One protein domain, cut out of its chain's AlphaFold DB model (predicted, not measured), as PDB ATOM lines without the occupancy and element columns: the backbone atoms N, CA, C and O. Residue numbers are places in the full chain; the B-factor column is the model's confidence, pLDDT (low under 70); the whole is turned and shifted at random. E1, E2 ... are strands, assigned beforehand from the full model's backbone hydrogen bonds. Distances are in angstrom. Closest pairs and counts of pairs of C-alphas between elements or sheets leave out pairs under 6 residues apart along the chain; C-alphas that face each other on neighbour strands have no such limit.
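AT A GLANCE: This is residues 382 to 423 of the 435 residues of an uncharacterized protein of Tetraselmis sp. GSL018 (UniProt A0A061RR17). With little regular structure, this is a long, loose hairpin: two very short strands, E1 and E2, side by side, joined by a winding loop whose residues 402 to 407 stick out, while both ends of the printed part lie beyond the strands' other end. The printed part has 42 residues, with no named helix and two named strands, E1 then E2, in one antiparallel sheet. The class is all strand, with 6 of the 42 residues in named elements. The whole is loose, a rod spanning 36 by 16 by 12 A, with a radius of gyration of the C-alphas of 12.4 A.

HOW THE PARTS SIT: E1, residues 387 to 389, and E2, residues 412 to 414, form a hairpin, antiparallel at 140 degrees between directions. C-alphas 388 and 413 face each other at 4.7 A. N 389 and O 412 are within hydrogen-bond range at 2.9 A, as are N 414 and O 387 at 2.9 A.

IN THESE COORDINATES: E1 measures 6.4 A from C-alpha 387 at (181.522, 186.115, 81.833) to C-alpha 389. E2 measures 6.3 A and ends with C-alpha 414 at (179.510, 182.125, 85.021).

THE WHOLE: The C-alphas farthest apart, of Gly 406 and Tyr 419, are 38.0 A apart. The printed part has no cut. The link from E1 to E2 is long, 22 residues. The model's pLDDT is under 70 at residues 391 to 397, 420 and 423.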
ATOM      1  N   ASP A 382     176.308 179.855  75.776       75.69
ATOM      2  CA  ASP A 382     176.917 180.784  74.841       75.69
ATOM      3  C   ASP A 382     178.205 181.336  75.460       75.69
ATOM      4  O   ASP A 382     178.207 182.043  76.473       75.69
ATOM      5  N   ALA A 383     179.338 180.979  74.855       77.62
ATOM      6  CA  ALA A 383     180.651 181.378  75.347       77.62
ATOM      7  C   ALA A 383     180.900 182.894  75.253       77.62
ATOM      8  O   ALA A 383     181.733 183.401  75.998       77.62
ATOM      9  N   TYR A 384     180.211 183.607  74.354       79.56
ATOM     10  CA  TYR A 384     180.336 185.057  74.198       79.56
ATOM     11  C   TYR A 384     179.525 185.815  75.254       79.56
ATOM     12  O   TYR A 384     179.963 186.860  75.729       79.56
ATOM     13  N   MET A 385     178.365 185.279  75.636       78.50
ATOM     14  CA  MET A 385     177.541 185.846  76.709       78.50
ATOM     15  C   MET A 385     178.042 185.463  78.109       78.50
ATOM     16  O   MET A 385     177.745 186.158  79.080       78.50
ATOM     17  N   SER A 386     178.812 184.378  78.221       83.75
ATOM     18  CA  SER A 386     179.453 183.945  79.468       83.75
ATOM     19  C   SER A 386     180.517 184.936  79.937       83.75
ATOM     20  O   SER A 386     181.234 185.530  79.134       83.75
ATOM     21  N   TYR A 387     180.642 185.103  81.253       82.50
ATOM     22  CA  TYR A 387     181.522 186.115  81.833       82.50
ATOM     23  C   TYR A 387     182.313 185.587  83.029       82.50
ATOM     24  O   TYR A 387     181.891 184.678  83.748       82.50
ATOM     25  N   LEU A 388     183.491 186.177  83.223       84.50
ATOM     26  CA  LEU A 388     184.266 186.023  84.446       84.50
ATOM     27  C   LEU A 388     183.676 186.944  85.507       84.50
ATOM     28  O   LEU A 388     183.340 188.094  85.212       84.50
ATOM     29  N   TYR A 389     183.568 186.450  86.728       80.50
ATOM     30  CA  TYR A 389     183.192 187.265  87.868       80.50
ATOM     31  C   TYR A 389     184.000 186.867  89.090       80.50
ATOM     32  O   TYR A 389     184.579 185.779  89.159       80.50
ATOM     33  N   ASP A 390     184.019 187.786  90.034       77.19
ATOM     34  CA  ASP A 390     184.658 187.623  91.318       77.19
ATOM     35  C   ASP A 390     183.595 187.575  92.422       77.19
ATOM     36  O   ASP A 390     182.614 188.330  92.377       77.19
ATOM     37  N   GLU A 391     183.750 186.662  93.378       66.19
ATOM     38  CA  GLU A 391     182.877 186.599  94.551       66.19
ATOM     39  C   GLU A 391     183.488 187.442  95.657       66.19
ATOM     40  O   GLU A 391     184.683 187.387  95.892       66.19
ATOM     41  N   HIS A 392     182.663 188.221  96.359       61.66
ATOM     42  CA  HIS A 392     183.150 189.136  97.387       61.66
ATOM     43  C   HIS A 392     183.881 188.364  98.499       61.66
ATOM     44  O   HIS A 392     183.248 187.756  99.368       61.66
ATOM     45  N   ASP A 393     185.209 188.378  98.455       67.38
ATOM     46  CA  ASP A 393     186.071 187.695  99.402       67.38
ATOM     47  C   ASP A 393     186.578 188.665 100.492       67.38
ATOM     48  O   ASP A 393     186.227 189.848 100.539       67.38
ATOM     49  N   MET A 394     187.366 188.164 101.448       60.56
ATOM     50  CA  MET A 394     187.900 189.006 102.530       60.56
ATOM     51  C   MET A 394     189.054 189.921 102.089       60.56
ATOM     52  O   MET A 394     189.482 190.762 102.885       60.56
ATOM     53  N   LEU A 395     189.592 189.734 100.882       65.94
ATOM     54  CA  LEU A 395     190.691 190.525 100.334       65.94
ATOM     55  C   LEU A 395     190.171 191.791  99.650       65.94
ATOM     56  O   LEU A 395     190.874 192.804  99.665       65.94
ATOM     57  N   GLY A 396     188.934 191.766  99.138       66.38
ATOM     58  CA  GLY A 396     188.272 192.933  98.549       66.38
ATOM     59  C   GLY A 396     188.993 193.470  97.310       66.38
ATOM     60  O   GLY A 396     188.852 194.653  96.983       66.38
ATOM     61  N   LEU A 397     189.802 192.621  96.676       66.81
ATOM     62  CA  LEU A 397     190.387 192.864  95.367       66.81
ATOM     63  C   LEU A 397     189.365 192.446  94.299       66.81
ATOM     64  O   LEU A 397     188.392 191.775  94.607       66.81
ATOM     65  N   ASP A 398     189.536 192.931  93.070       75.56
ATOM     66  CA  ASP A 398     188.819 192.410  91.900       75.56
ATOM     67  C   ASP A 398     189.755 191.400  91.231       75.56
ATOM     68  O   ASP A 398     190.596 191.785  90.411       75.56
ATOM     69  N   GLU A 399     189.659 190.124  91.603       76.38
ATOM     70  CA  GLU A 399     190.536 189.054  91.108       76.38
ATOM     71  C   GLU A 399     190.412 188.807  89.588       76.38
ATOM     72  O   GLU A 399     191.252 188.121  88.992       76.38
ATOM     73  N   VAL A 400     189.414 189.403  88.917       78.44
ATOM     74  CA  VAL A 400     189.309 189.401  87.447       78.44
ATOM     75  C   VAL A 400     190.252 190.436  86.816       78.44
ATOM     76  O   VAL A 400     190.607 190.314  85.638       78.44
ATOM     77  N   ARG A 401     190.681 191.463  87.564       77.94
ATOM     78  CA  ARG A 401     191.451 192.608  87.035       77.94
ATOM     79  C   ARG A 401     192.761 192.890  87.761       77.94
ATOM     80  O   ARG A 401     193.654 193.493  87.160       77.94
ATOM     81  N   GLU A 402     192.897 192.466  89.010       75.12
ATOM     82  CA  GLU A 402     194.025 192.780  89.882       75.12
ATOM     83  C   GLU A 402     194.624 191.504  90.489       75.12
ATOM     84  O   GLU A 402     193.933 190.534  90.780       75.12
ATOM     85  N   SER A 403     195.951 191.477  90.657       73.88
ATOM     86  CA  SER A 403     196.639 190.371  91.332       73.88
ATOM     87  C   SER A 403     197.872 190.857  92.086       73.88
ATOM     88  O   SER A 403     198.548 191.805  91.677       73.88
ATOM     89  N   CYS A 404     198.177 190.183  93.194       76.06
ATOM     90  CA  CYS A 404     199.333 190.466  94.037       76.06
ATOM     91  C   CYS A 404     200.338 189.313  93.977       76.06
ATOM     92  O   CYS A 404     199.976 188.137  94.025       76.06
ATOM     93  N   ALA A 405     201.629 189.641  93.921       79.50
ATOM     94  CA  ALA A 405     202.684 188.635  93.895       79.50
ATOM     95  C   ALA A 405     202.641 187.750  95.155       79.50
ATOM     96  O   ALA A 405     202.727 188.245  96.278       79.50
ATOM     97  N   GLY A 406     202.546 186.433  94.954       79.62
ATOM     98  CA  GLY A 406     202.512 185.441  96.033       79.62
ATOM     99  C   GLY A 406     201.128 185.174  96.635       79.62
ATOM    100  O   GLY A 406     201.038 184.339  97.533       79.62
ATOM    101  N   ILE A 407     200.068 185.825  96.142       76.00
ATOM    102  CA  ILE A 407     198.680 185.565  96.548       76.00
ATOM    103  C   ILE A 407     197.992 184.735  95.450       76.00
ATOM    104  O   ILE A 407     198.013 185.150  94.290       76.00
ATOM    105  N   PRO A 408     197.423 183.553  95.763       73.88
ATOM    106  CA  PRO A 408     196.617 182.796  94.808       73.88
ATOM    107  C   PRO A 408     195.405 183.614  94.356       73.88
ATOM    108  O   PRO A 408     194.663 184.110  95.195       73.88
ATOM    109  N   VAL A 409     195.207 183.723  93.043       72.38
ATOM    110  CA  VAL A 409     194.036 184.371  92.442       72.38
ATOM    111  C   VAL A 409     193.015 183.293  92.110       72.38
ATOM    112  O   VAL A 409     193.362 182.293  91.472       72.38
ATOM    113  N   ALA A 410     191.770 183.494  92.523       73.38
ATOM    114  CA  ALA A 410     190.644 182.667  92.125       73.38
ATOM    115  C   ALA A 410     189.560 183.580  91.550       73.38
ATOM    116  O   ALA A 410     189.234 184.591  92.145       73.38
ATOM    117  N   TYR A 411     189.013 183.217  90.399       76.56
ATOM    118  CA  TYR A 411     187.840 183.862  89.816       76.56
ATOM    119  C   TYR A 411     186.895 182.771  89.328       76.56
ATOM    120  O   TYR A 411     187.300 181.623  89.103       76.56
ATOM    121  N   MET A 412     185.629 183.121  89.152       77.06
ATOM    122  CA  MET A 412     184.601 182.186  88.721       77.06
ATOM    123  C   MET A 412     184.170 182.471  87.288       77.06
ATOM    124  O   MET A 412     184.162 183.605  86.814       77.06
ATOM    125  N   ILE A 413     183.826 181.400  86.575       80.88
ATOM    126  CA  ILE A 413     183.257 181.477  85.231       80.88
ATOM    127  C   ILE A 413     181.756 181.251  85.372       80.88
ATOM    128  O   ILE A 413     181.330 180.129  85.659       80.88
ATOM    129  N   GLN A 414     180.953 182.292  85.151       83.25
ATOM    130  CA  GLN A 414     179.510 182.125  85.021       83.25
ATOM    131  C   GLN A 414     179.202 181.750  83.574       83.25
ATOM    132  O   GLN A 414     179.266 182.580  82.666       83.25
ATOM    133  N   THR A 415     178.864 180.480  83.364       78.94
ATOM    134  CA  THR A 415     178.331 180.032  82.077       78.94
ATOM    135  C   THR A 415     176.875 180.472  81.966       78.94
ATOM    136  O   THR A 415     176.085 180.232  82.888       78.94
ATOM    137  N   VAL A 416     176.534 181.148  80.871       77.31
ATOM    138  CA  VAL A 416     175.160 181.550  80.550       77.31
ATOM    139  C   VAL A 416     174.795 181.140  79.128       77.31
ATOM    140  O   VAL A 416     175.677 180.879  78.311       77.31
ATOM    141  N   ASP A 417     173.506 181.061  78.826       77.62
ATOM    142  CA  ASP A 417     173.015 180.897  77.460       77.62
ATOM    143  C   ASP A 417     173.032 182.218  76.667       77.62
ATOM    144  O   ASP A 417     173.405 183.277  77.176       77.62
ATOM    145  N   MET A 418     172.619 182.169  75.397       74.88
ATOM    146  CA  MET A 418     172.592 183.347  74.517       74.88
ATOM    147  C   MET A 418     171.646 184.471  74.984       74.88
ATOM    148  O   MET A 418     171.722 185.588  74.474       74.88
ATOM    149  N   TYR A 419     170.771 184.191  75.953       72.38
ATOM    150  CA  TYR A 419     169.857 185.151  76.572       72.38
ATOM    151  C   TYR A 419     170.382 185.663  77.925       72.38
ATOM    152  O   TYR A 419     169.717 186.461  78.586       72.38
ATOM    153  N   GLY A 420     171.588 185.249  78.333       64.31
ATOM    154  CA  GLY A 420     172.219 185.664  79.585       64.31
ATOM    155  C   GLY A 420     171.772 184.862  80.810       64.31
ATOM    156  O   GLY A 420     172.002 185.300  81.937       64.31
ATOM    157  N   LEU A 421     171.145 183.694  80.623       71.31
ATOM    158  CA  LEU A 421     170.647 182.854  81.714       71.31
ATOM    159  C   LEU A 421     171.681 181.815  82.148       71.31
ATOM    160  O   LEU A 421     172.186 181.052  81.329       71.31
ATOM    161  N   ALA A 422     171.963 181.739  83.447       71.88
ATOM    162  CA  ALA A 422     172.956 180.828  84.012       71.88
ATOM    163  C   ALA A 422     172.655 179.341  83.733       71.88
ATOM    164  O   ALA A 422     171.619 178.823  84.148       71.88
ATOM    165  N   THR A 423     173.598 178.627  83.107       60.19
ATOM    166  CA  THR A 423     173.445 177.209  82.715       60.19
ATOM    167  C   THR A 423     173.779 176.199  83.827       60.19
ATOM    168  O   THR A 423     173.579 175.000  83.640       60.19
TER     169      THR A 423